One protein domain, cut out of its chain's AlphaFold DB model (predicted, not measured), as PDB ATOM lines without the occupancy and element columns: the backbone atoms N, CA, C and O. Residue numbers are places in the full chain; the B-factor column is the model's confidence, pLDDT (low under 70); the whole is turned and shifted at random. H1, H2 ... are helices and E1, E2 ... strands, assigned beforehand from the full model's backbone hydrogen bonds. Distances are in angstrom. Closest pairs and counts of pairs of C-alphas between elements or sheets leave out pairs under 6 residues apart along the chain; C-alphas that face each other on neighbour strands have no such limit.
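What this domain is: This is residues 4 to 85 of the 90 residues of an uncharacterized protein of uncultured Clostridium sp (UniProt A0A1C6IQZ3). With little regular structure, this is a small compact head of loops round the hairpin E1 E2 and the short helix H1, from which an arm, residues 63 to 85, sticks out and ends in the long helix H2. The 82 printed residues hold E1, E2, H1 and H2 in that order, the two strands antiparallel; the class is mixed, with 31 residues in named elements. The whole is extended, radius of gyration of the C-alphas 19.6 A, spanning 70 by 22 by 20 A, the arm making the length.

Where its parts are: Residues 4 to 23, from C-alpha 4 at (-0.668, 7.845, -9.812), hold no named element. E1 is residues 24 to 27, 10.0 A; E2, 33 to 35, 7.1 A; H1, 36 to 41, 8.7 A. H2, residues 68 to 85, measures 25.9 A and ends at C-alpha 85 (22.731, -14.015, -41.128).

How they stand to each other: In the hairpin E1 and E2, at 138 degrees, N 25 and O 34 are 2.9 A apart, within hydrogen-bond range. The closest C-alphas of E1 and H1, Leu 24 and Lys 36, are 5.2 A apart. H2 is apart from E1, E2 and H1. In H1 and H2 every O i to N i+4 pair is within hydrogen-bond range.

The domain as a whole: The C-alphas farthest apart, Gly 49 and Asn 85, are 69.7 A apart. The printed part has no cut; the link H1 to H2 is long, 26 residues. pLDDT is under 70 at residues 56 to 75, 77 and 80 to 85.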
ATOM      1  N   ALA A   4      -1.729   7.764 -10.813       73.06
ATOM      2  CA  ALA A   4      -0.668   7.845  -9.812       73.06
ATOM      3  C   ALA A   4      -0.969   8.801  -8.635       73.06
ATOM      4  O   ALA A   4      -0.527   8.541  -7.520       73.06
ATOM      5  N   TRP A   5      -1.736   9.885  -8.835       84.44
ATOM      6  CA  TRP A   5      -2.030  10.843  -7.755       84.44
ATOM      7  C   TRP A   5      -2.943  10.301  -6.655       84.44
ATOM      8  O   TRP A   5      -2.946  10.838  -5.544       84.44
ATOM      9  N   TYR A   6      -3.717   9.258  -6.950       88.12
ATOM     10  CA  TYR A   6      -4.665   8.688  -5.998       88.12
ATOM     11  C   TYR A   6      -4.103   7.486  -5.246       88.12
ATOM     12  O   TYR A   6      -4.682   7.097  -4.237       88.12
ATOM     13  N   ILE A   7      -2.960   6.938  -5.663       90.75
ATOM     14  CA  ILE A   7      -2.334   5.797  -4.991       90.75
ATOM     15  C   ILE A   7      -2.027   6.147  -3.533       90.75
ATOM     16  O   ILE A   7      -1.500   7.216  -3.221       90.75
ATOM     17  N   GLY A   8      -2.431   5.263  -2.620       93.31
ATOM     18  CA  GLY A   8      -2.323   5.473  -1.175       93.31
ATOM     19  C   GLY A   8      -3.364   6.429  -0.573       93.31
ATOM     20  O   GLY A   8      -3.473   6.503   0.651       93.31
ATOM     21  N   LYS A   9      -4.167   7.142  -1.379       95.00
ATOM     22  CA  LYS A   9      -5.373   7.833  -0.884       95.00
ATOM     23  C   LYS A   9      -6.453   6.801  -0.569       95.00
ATOM     24  O   LYS A   9      -6.394   5.672  -1.040       95.00
ATOM     25  N   VAL A  10      -7.437   7.183   0.241       97.44
ATOM     26  CA  VAL A  10      -8.442   6.257   0.777       97.44
ATOM     27  C   VAL A  10      -9.785   6.444   0.082       97.44
ATOM     28  O   VAL A  10     -10.288   7.563  -0.018       97.44
ATOM     29  N   CYS A  11     -10.394   5.333  -0.333       97.81
ATOM     30  CA  CYS A  11     -11.763   5.312  -0.824       97.81
ATOM     31  C   CYS A  11     -12.742   5.675   0.305       97.81
ATOM     32  O   CYS A  11     -12.777   4.997   1.338       97.81
ATOM     33  N   PRO A  12     -13.588   6.708   0.139       97.81
ATOM     34  CA  PRO A  12     -14.513   7.137   1.183       97.81
ATOM     35  C   PRO A  12     -15.650   6.135   1.437       97.81
ATOM     36  O   PRO A  12     -16.292   6.241   2.481       97.81
ATOM     37  N   TYR A  13     -15.869   5.155   0.553       98.44
ATOM     38  CA  TYR A  13     -16.826   4.065   0.759       98.44
ATOM     39  C   TYR A  13     -16.240   2.956   1.645       98.44
ATOM     40  O   TYR A  13     -16.596   2.846   2.815       98.44
ATOM     41  N   CYS A  14     -15.292   2.178   1.114       98.31
ATOM     42  CA  CYS A  14     -14.769   0.977   1.774       98.31
ATOM     43  C   CYS A  14     -13.666   1.253   2.807       98.31
ATOM     44  O   CYS A  14     -13.296   0.354   3.553       98.31
ATOM     45  N   LYS A  15     -13.149   2.489   2.865       98.00
ATOM     46  CA  LYS A  15     -12.056   2.919   3.757       98.00
ATOM     47  C   LYS A  15     -10.708   2.229   3.501       98.00
ATOM     48  O   LYS A  15      -9.813   2.316   4.339       98.00
ATOM     49  N   THR A  16     -10.533   1.637   2.322       98.12
ATOM     50  CA  THR A  16      -9.271   1.030   1.876       98.12
ATOM     51  C   THR A  16      -8.498   1.977   0.959       98.12
ATOM     52  O   THR A  16      -9.094   2.787   0.242       98.12
ATOM     53  N   ALA A  17      -7.167   1.896   1.004       97.31
ATOM     54  CA  ALA A  17      -6.287   2.666   0.132       97.31
ATOM     55  C   ALA A  17      -6.381   2.204  -1.332       97.31
ATOM     56  O   ALA A  17      -6.586   1.022  -1.596       97.31
ATOM     57  N   PHE A  18      -6.201   3.133  -2.270       94.50
ATOM     58  CA  PHE A  18      -6.078   2.824  -3.694       94.50
ATOM     59  C   PHE A  18      -4.688   2.286  -4.035       94.50
ATOM     60  O   PHE A  18      -3.676   2.753  -3.499       94.50
ATOM     61  N   THR A  19      -4.649   1.356  -4.980       92.12
ATOM     62  CA  THR A  19      -3.452   0.723  -5.537       92.12
ATOM     63  C   THR A  19      -3.363   0.959  -7.043       92.12
ATOM     64  O   THR A  19      -4.321   1.400  -7.676       92.12
ATOM     65  N   GLU A  20      -2.196   0.694  -7.629       86.06
ATOM     66  CA  GLU A  20      -1.968   0.845  -9.075       86.06
ATOM     67  C   GLU A  20      -2.822  -0.099  -9.936       86.06
ATOM     68  O   GLU A  20      -3.002   0.143 -11.128       86.06
ATOM     69  N   TYR A  21      -3.384  -1.138  -9.317       86.56
ATOM     70  CA  TYR A  21      -4.229  -2.141  -9.960       86.56
ATOM     71  C   TYR A  21      -5.728  -1.850  -9.814       86.56
ATOM     72  O   TYR A  21      -6.548  -2.611 -10.327       86.56
ATOM     73  N   ASP A  22      -6.100  -0.778  -9.110       90.31
ATOM     74  CA  ASP A  22      -7.498  -0.427  -8.892       90.31
ATOM     75  C   ASP A  22      -8.084   0.365 -10.066       90.31
ATOM     76  O   ASP A  22      -7.522   1.361 -10.524       90.31
ATOM     77  N   ASP A  23      -9.295  -0.013 -10.480       91.00
ATOM     78  CA  ASP A  23     -10.126   0.827 -11.339       91.00
ATOM     79  C   ASP A  23     -10.714   1.976 -10.510       91.00
ATOM     80  O   ASP A  23     -11.498   1.753  -9.577       91.00
ATOM     81  N   LEU A  24     -10.380   3.215 -10.872       90.94
ATOM     82  CA  LEU A  24     -10.841   4.412 -10.173       90.94
ATOM     83  C   LEU A  24     -11.898   5.162 -10.978       90.94
ATOM     84  O   LEU A  24     -11.855   5.230 -12.203       90.94
ATOM     85  N   VAL A  25     -12.838   5.777 -10.268       93.50
ATOM     86  CA  VAL A  25     -13.757   6.767 -10.836       93.50
ATOM     87  C   VAL A  25     -13.700   8.041 -10.009       93.50
ATOM     88  O   VAL A  25     -13.652   8.000  -8.778       93.50
ATOM     89  N   ILE A  26     -13.719   9.182 -10.692       93.75
ATOM     90  CA  ILE A  26     -13.747  10.499 -10.061       93.75
ATOM     91  C   ILE A  26     -15.153  11.074 -10.185       93.75
ATOM     92  O   ILE A  26     -15.769  11.036 -11.252       93.75
ATOM     93  N   CYS A  27     -15.673  11.607  -9.082       95.88
ATOM     94  CA  CYS A  27     -16.948  12.306  -9.095       95.88
ATOM     95  C   CYS A  27     -16.855  13.591  -9.930       95.88
ATOM     96  O   CYS A  27     -16.055  14.468  -9.623       95.88
ATOM     97  N   SER A  28     -17.746  13.771 -10.903       95.81
ATOM     98  CA  SER A  28     -17.785  14.948 -11.784       95.81
ATOM     99  C   SER A  28     -18.133  16.275 -11.095       95.81
ATOM    100  O   SER A  28     -18.044  17.323 -11.728       95.81
ATOM    101  N   LYS A  29     -18.558  16.249  -9.821       96.56
ATOM    102  CA  LYS A  29     -18.923  17.453  -9.050       96.56
ATOM    103  C   LYS A  29     -17.940  17.815  -7.948       96.56
ATOM    104  O   LYS A  29     -17.604  18.982  -7.810       96.56
ATOM    105  N   CYS A  30     -17.560  16.848  -7.118       96.19
ATOM    106  CA  CYS A  30     -16.695  17.097  -5.960       96.19
ATOM    107  C   CYS A  30     -15.294  16.507  -6.114       96.19
ATOM    108  O   CYS A  30     -14.530  16.534  -5.157       96.19
ATOM    109  N   GLU A  31     -14.987  15.919  -7.276       93.38
ATOM    110  CA  GLU A  31     -13.682  15.331  -7.606       93.38
ATOM    111  C   GLU A  31     -13.228  14.216  -6.645       93.38
ATOM    112  O   GLU A  31     -12.077  13.785  -6.662       93.38
ATOM    113  N   MET A  32     -14.145  13.687  -5.828       95.12
ATOM    114  CA  MET A  32     -13.825  12.634  -4.871       95.12
ATOM    115  C   MET A  32     -13.584  11.288  -5.576       95.12
ATOM    116  O   MET A  32     -14.503  10.789  -6.244       95.12
ATOM    117  N   PRO A  33     -12.401  10.665  -5.394       95.31
ATOM    118  CA  PRO A  33     -12.087   9.361  -5.963       95.31
ATOM    119  C   PRO A  33     -12.816   8.234  -5.231       95.31
ATOM    120  O   PRO A  33     -12.962   8.259  -4.009       95.31
ATOM    121  N   HIS A  34     -13.252   7.229  -5.984       96.50
ATOM    122  CA  HIS A  34     -13.823   5.982  -5.478       96.50
ATOM    123  C   HIS A  34     -13.253   4.809  -6.280       96.50
ATOM    124  O   HIS A  34     -12.938   4.966  -7.461       96.50
ATOM    125  N   HIS A  35     -13.195   3.619  -5.679       96.06
ATOM    126  CA  HIS A  35     -13.070   2.395  -6.469       96.06
ATOM    127  C   HIS A  35     -14.311   2.284  -7.348       96.06
ATOM    128  O   HIS A  35     -15.428   2.552  -6.889       96.06
ATOM    129  N   LYS A  36     -14.143   1.867  -8.600       95.44
ATOM    130  CA  LYS A  36     -15.250   1.715  -9.547       95.44
ATOM    131  C   LYS A  36     -16.341   0.782  -9.012       95.44
ATOM    132  O   LYS A  36     -17.520   1.108  -9.115       95.44
ATOM    133  N   SER A  37     -15.956  -0.334  -8.391       97.00
ATOM    134  CA  SER A  37     -16.886  -1.266  -7.735       97.00
ATOM    135  C   SER A  37     -17.667  -0.593  -6.605       97.00
ATOM    136  O   SER A  37     -18.892  -0.670  -6.581       97.00
ATOM    137  N   CYS A  38     -16.982   0.147  -5.732       98.19
ATOM    138  CA  CYS A  38     -17.601   0.877  -4.629       98.19
ATOM    139  C   CYS A  38     -18.565   1.970  -5.106       98.19
ATOM    140  O   CYS A  38     -19.599   2.185  -4.482       98.19
ATOM    141  N   TRP A  39     -18.263   2.653  -6.214       97.50
ATOM    142  CA  TRP A  39     -19.191   3.612  -6.816       97.50
ATOM    143  C   TRP A  39     -20.480   2.935  -7.288       97.50
ATOM    144  O   TRP A  39     -21.569   3.457  -7.054       97.50
ATOM    145  N   ILE A  40     -20.362   1.789  -7.966       96.94
ATOM    146  CA  ILE A  40     -21.509   1.025  -8.477       96.94
ATOM    147  C   ILE A  40     -22.359   0.509  -7.313       96.94
ATOM    148  O   ILE A  40     -23.576   0.670  -7.331       96.94
ATOM    149  N   GLU A  41     -21.717  -0.058  -6.295       98.06
ATOM    150  CA  GLU A  41     -22.377  -0.590  -5.102       98.06
ATOM    151  C   GLU A  41     -23.119   0.504  -4.324       98.06
ATOM    152  O   GLU A  41     -24.289   0.338  -3.986       98.06
ATOM    153  N   ASN A  42     -22.479   1.660  -4.129       97.69
ATOM    154  CA  ASN A  42     -23.085   2.823  -3.479       97.69
ATOM    155  C   ASN A  42     -24.079   3.582  -4.382       97.69
ATOM    156  O   ASN A  42     -24.741   4.511  -3.924       97.69
ATOM    157  N   GLN A  43     -24.172   3.225  -5.667       97.19
ATOM    158  CA  GLN A  43     -24.998   3.893  -6.680       97.19
ATOM    159  C   GLN A  43     -24.686   5.392  -6.850       97.19
ATOM    160  O   GLN A  43     -25.557   6.189  -7.197       97.19
ATOM    161  N   GLY A  44     -23.429   5.793  -6.632       96.56
ATOM    162  CA  GLY A  44     -23.005   7.186  -6.746       96.56
ATOM    163  C   GLY A  44     -21.914   7.594  -5.762       96.56
ATOM    164  O   GLY A  44     -21.296   6.768  -5.089       96.56
ATOM    165  N   CYS A  45     -21.690   8.905  -5.670       98.00
ATOM    166  CA  CYS A  45     -20.730   9.497  -4.744       98.00
ATOM    167  C   CYS A  45     -21.179   9.337  -3.281       98.00
ATOM    168  O   CYS A  45     -22.339   9.563  -2.952       98.00
ATOM    169  N   THR A  46     -20.238   9.036  -2.387       97.38
ATOM    170  CA  THR A  46     -20.497   8.934  -0.934       97.38
ATOM    171  C   THR A  46     -20.497  10.279  -0.201       97.38
ATOM    172  O   THR A  46     -20.809  10.344   0.987       97.38
ATOM    173  N   THR A  47     -20.129  11.372  -0.877       97.31
ATOM    174  CA  THR A  47     -20.130  12.711  -0.271       97.31
ATOM    175  C   THR A  47     -21.565  13.156  -0.009       97.31
ATOM    176  O   THR A  47     -22.391  13.154  -0.920       97.31
ATOM    177  N   PHE A  48     -21.854  13.574   1.226       96.44
ATOM    178  CA  PHE A  48     -23.192  13.994   1.639       96.44
ATOM    179  C   PHE A  48     -23.774  15.061   0.699       96.44
ATOM    180  O   PHE A  48     -23.158  16.101   0.465       96.44
ATOM    181  N   GLY A  49     -24.960  14.789   0.147       96.19
ATOM    182  CA  GLY A  49     -25.668  15.697  -0.761       96.19
ATOM    183  C   GLY A  49     -25.051  15.844  -2.159       96.19
ATOM    184  O   GLY A  49     -25.544  16.643  -2.956       96.19
ATOM    185  N   CYS A  50     -23.993  15.101  -2.493       97.69
ATOM    186  CA  CYS A  50     -23.394  15.173  -3.818       97.69
ATOM    187  C   CYS A  50     -24.251  14.430  -4.848       97.69
ATOM    188  O   CYS A  50     -24.542  13.248  -4.705       97.69
ATOM    189  N   THR A  51     -24.599  15.117  -5.934       97.44
ATOM    190  CA  THR A  51     -25.359  14.545  -7.060       97.44
ATOM    191  C   THR A  51     -24.476  14.350  -8.297       97.44
ATOM    192  O   THR A  51     -24.944  14.480  -9.430       97.44
ATOM    193  N   GLY A  52     -23.166  14.209  -8.094       96.81
ATOM    194  CA  GLY A  52     -22.219  14.051  -9.188       96.81
ATOM    195  C   GLY A  52     -22.306  12.667  -9.820       96.81
ATOM    196  O   GLY A  52     -22.699  11.691  -9.187       96.81
ATOM    197  N   THR A  53     -21.907  12.601 -11.080       96.31
ATOM    198  CA  THR A  53     -21.813  11.374 -11.874       96.31
ATOM    199  C   THR A  53     -20.352  10.947 -12.007       96.31
ATOM    200  O   THR A  53     -19.457  11.604 -11.474       96.31
ATOM    201  N   ILE A  54     -20.092   9.849 -12.715       93.38
ATOM    202  CA  ILE A  54     -18.727   9.484 -13.096       93.38
ATOM    203  C   ILE A  54     -18.222  10.512 -14.111       93.38
ATOM    204  O   ILE A  54     -18.863  10.746 -15.137       93.38
ATOM    205  N   GLN A  55     -17.069  11.114 -13.838       89.44
ATOM    206  CA  GLN A  55     -16.293  11.796 -14.862       89.44
ATOM    207  C   GLN A  55     -15.605  10.731 -15.721       89.44
ATOM    208  O   GLN A  55     -14.930   9.858 -15.180       89.44
ATOM    209  N   ALA A  56     -15.778  10.780 -17.045       65.81
ATOM    210  CA  ALA A  56     -15.034   9.907 -17.946       65.81
ATOM    211  C   ALA A  56     -13.536  10.193 -17.779       65.81
ATOM    212  O   ALA A  56     -13.059  11.271 -18.143       65.81
ATOM    213  N   ILE A  57     -12.804   9.253 -17.185       65.12
ATOM    214  CA  ILE A  57     -11.349   9.312 -17.142       65.12
ATOM    215  C   ILE A  57     -10.874   8.684 -18.449       65.12
ATOM    216  O   ILE A  57     -11.200   7.539 -18.751       65.12
ATOM    217  N   ASN A  58     -10.135   9.446 -19.256       55.78
ATOM    218  CA  ASN A  58      -9.301   8.831 -20.280       55.78
ATOM    219  C   ASN A  58      -8.179   8.117 -19.530       55.78
ATOM    220  O   ASN A  58      -7.231   8.767 -19.077       55.78
ATOM    221  N   ASP A  59      -8.333   6.806 -19.361       53.84
ATOM    222  CA  ASP A  59      -7.381   5.907 -18.715       53.84
ATOM    223  C   ASP A  59      -6.100   5.790 -19.549       53.84
ATOM    224  O   ASP A  59      -5.747   4.723 -20.040       53.84
ATOM    225  N   ASN A  60      -5.331   6.871 -19.680       55.16
ATOM    226  CA  ASN A  60      -3.992   6.802 -20.266       55.16
ATOM    227  C   ASN A  60      -2.954   6.269 -19.257       55.16
ATOM    228  O   ASN A  60      -1.777   6.603 -19.310       55.16
ATOM    229  N   CYS A  61      -3.416   5.455 -18.303       52.66
ATOM    230  CA  CYS A  61      -2.598   4.780 -17.297       52.66
ATOM    231  C   CYS A  61      -2.579   3.258 -17.496       52.66
ATOM    232  O   CYS A  61      -1.935   2.557 -16.727       52.66
ATOM    233  N   ARG A  62      -3.228   2.742 -18.550       47.66
ATOM    234  CA  ARG A  62      -3.010   1.384 -19.073       47.66
ATOM    235  C   ARG A  62      -1.956   1.397 -20.194       47.66
ATOM    236  O   ARG A  62      -2.123   0.749 -21.214       47.66
ATOM    237  N   SER A  63      -0.873   2.149 -20.008       46.88
ATOM    238  CA  SER A  63       0.304   2.125 -20.897       46.88
ATOM    239  C   SER A  63       1.595   1.857 -20.125       46.88
ATOM    240  O   SER A  63       2.664   2.274 -20.542       46.88
ATOM    241  N   MET A  64       1.511   1.170 -18.981       51.69
ATOM    242  CA  MET A  64       2.704   0.719 -18.250       51.69
ATOM    243  C   MET A  64       2.799  -0.803 -18.119       51.69
ATOM    244  O   MET A  64       3.651  -1.272 -17.381       51.69
ATOM    245  N   MET A  65       1.987  -1.595 -18.836       58.88
ATOM    246  CA  MET A  65       2.208  -3.052 -18.841       58.88
ATOM    247  C   MET A  65       1.848  -3.837 -20.110       58.88
ATOM    248  O   MET A  65       2.043  -5.048 -20.114       58.88
ATOM    249  N   GLN A  66       1.357  -3.237 -21.195       58.25
ATOM    250  CA  GLN A  66       1.063  -4.003 -22.417       58.25
ATOM    251  C   GLN A  66       1.323  -3.143 -23.656       58.25
ATOM    252  O   GLN A  66       0.463  -2.348 -24.004       58.25
ATOM    253  N   THR A  67       2.529  -3.247 -24.226       50.06
ATOM    254  CA  THR A  67       2.835  -3.547 -25.649       50.06
ATOM    255  C   THR A  67       4.231  -3.080 -26.042       50.06
ATOM    256  O   THR A  67       4.865  -3.773 -26.826       50.06
ATOM    257  N   ASP A  68       4.731  -1.981 -25.480       54.72
ATOM    258  CA  ASP A  68       5.962  -1.360 -25.994       54.72
ATOM    259  C   ASP A  68       7.211  -2.155 -25.589       54.72
ATOM    260  O   ASP A  68       7.992  -2.517 -26.453       54.72
ATOM    261  N   ASP A  69       7.315  -2.602 -24.332       56.75
ATOM    262  CA  ASP A  69       8.444  -3.438 -23.881       56.75
ATOM    263  C   ASP A  69       8.495  -4.806 -24.592       56.75
ATOM    264  O   ASP A  69       9.570  -5.307 -24.909       56.75
ATOM    265  N   TYR A  70       7.335  -5.426 -24.855       58.44
ATOM    266  CA  TYR A  70       7.282  -6.726 -25.539       58.44
ATOM    267  C   TYR A  70       7.594  -6.583 -27.032       58.44
ATOM    268  O   TYR A  70       8.312  -7.413 -27.582       58.44
ATOM    269  N   LEU A  71       7.090  -5.524 -27.676       57.91
ATOM    270  CA  LEU A  71       7.375  -5.245 -29.079       57.91
ATOM    271  C   LEU A  71       8.835  -4.813 -29.275       57.91
ATOM    272  O   LEU A  71       9.456  -5.248 -30.240       57.91
ATOM    273  N   ASP A  72       9.409  -4.049 -28.344       66.25
ATOM    274  CA  ASP A  72      10.827  -3.671 -28.357       66.25
ATOM    275  C   ASP A  72      11.735  -4.899 -28.169       66.25
ATOM    276  O   ASP A  72      12.697  -5.072 -28.916       66.25
ATOM    277  N   LEU A  73      11.389  -5.819 -27.257       59.66
ATOM    278  CA  LEU A  73      12.074  -7.113 -27.110       59.66
ATOM    279  C   LEU A  73      11.979  -7.978 -28.379       59.66
ATOM    280  O   LEU A  73      12.958  -8.619 -28.763       59.66
ATOM    281  N   GLU A  74      10.820  -8.014 -29.037       66.38
ATOM    282  CA  GLU A  74      10.599  -8.804 -30.255       66.38
ATOM    283  C   GLU A  74      11.339  -8.206 -31.469       66.38
ATOM    284  O   GLU A  74      11.940  -8.950 -32.247       66.38
ATOM    285  N   ILE A  75      11.402  -6.871 -31.579       69.00
ATOM    286  CA  ILE A  75      12.211  -6.148 -32.576       69.00
ATOM    287  C   ILE A  75      13.709  -6.393 -32.344       69.00
ATOM    288  O   ILE A  75      14.430  -6.696 -33.296       69.00
ATOM    289  N   GLU A  76      14.190  -6.334 -31.098       71.62
ATOM    290  CA  GLU A  76      15.598  -6.599 -30.781       71.62
ATOM    291  C   GLU A  76      16.031  -8.033 -31.113       71.62
ATOM    292  O   GLU A  76      17.163  -8.247 -31.561       71.62
ATOM    293  N   LEU A  77      15.158  -9.021 -30.890       67.81
ATOM    294  CA  LEU A  77      15.413 -10.416 -31.258       67.81
ATOM    295  C   LEU A  77      15.471 -10.579 -32.783       67.81
ATOM    296  O   LEU A  77      16.410 -11.188 -33.295       67.81
ATOM    297  N   TYR A  78      14.544  -9.958 -33.515       72.25
ATOM    298  CA  TYR A  78      14.511 -10.015 -34.980       72.25
ATOM    299  C   TYR A  78      15.734  -9.334 -35.628       72.25
ATOM    300  O   TYR A  78      16.303  -9.835 -36.602       72.25
ATOM    301  N   ASP A  79      16.186  -8.207 -35.071       74.50
ATOM    302  CA  ASP A  79      17.371  -7.485 -35.544       74.50
ATOM    303  C   ASP A  79      18.686  -8.204 -35.208       74.50
ATOM    304  O   ASP A  79      19.658  -8.091 -35.965       74.50
ATOM    305  N   LYS A  80      18.742  -8.948 -34.093       67.06
ATOM    306  CA  LYS A  80      19.878  -9.826 -33.762       67.06
ATOM    307  C   LYS A  80      19.995 -10.967 -34.764       67.06
ATOM    308  O   LYS A  80      21.068 -11.137 -35.341       67.06
ATOM    309  N   ASP A  81      18.889 -11.646 -35.059       64.31
ATOM    310  CA  ASP A  81      18.861 -12.723 -36.052       64.31
ATOM    311  C   ASP A  81      19.282 -12.213 -37.437       64.31
ATOM    312  O   ASP A  81      19.977 -12.902 -38.181       64.31
ATOM    313  N   LYS A  82      18.930 -10.974 -37.802       61.25
ATOM    314  CA  LYS A  82      19.347 -10.400 -39.087       61.25
ATOM    315  C   LYS A  82      20.867 -10.215 -39.191       61.25
ATOM    316  O   LYS A  82      21.414 -10.592 -40.222       61.25
ATOM    317  N   LYS A  83      21.516  -9.688 -38.143       59.25
ATOM    318  CA  LYS A  83      22.961  -9.365 -38.102       59.25
ATOM    319  C   LYS A  83      23.879 -10.589 -38.063       59.25
ATOM    320  O   LYS A  83      25.069 -10.488 -38.356       59.25
ATOM    321  N   GLU A  84      23.354 -11.735 -37.642       57.94
ATOM    322  CA  GLU A  84      24.095 -12.999 -37.655       57.94
ATOM    323  C   GLU A  84      24.022 -13.688 -39.029       57.94
ATOM    324  O   GLU A  84      24.911 -14.463 -39.384       57.94
ATOM    325  N   ASN A  85      23.012 -13.361 -39.846       54.53
ATOM    326  CA  ASN A  85      22.731 -14.015 -41.128       54.53
ATOM    327  C   ASN A  85      23.260 -13.266 -42.370       54.53
ATOM    328  O   ASN A  85      23.220 -13.809 -43.474       54.53
TER     329      ASN A  85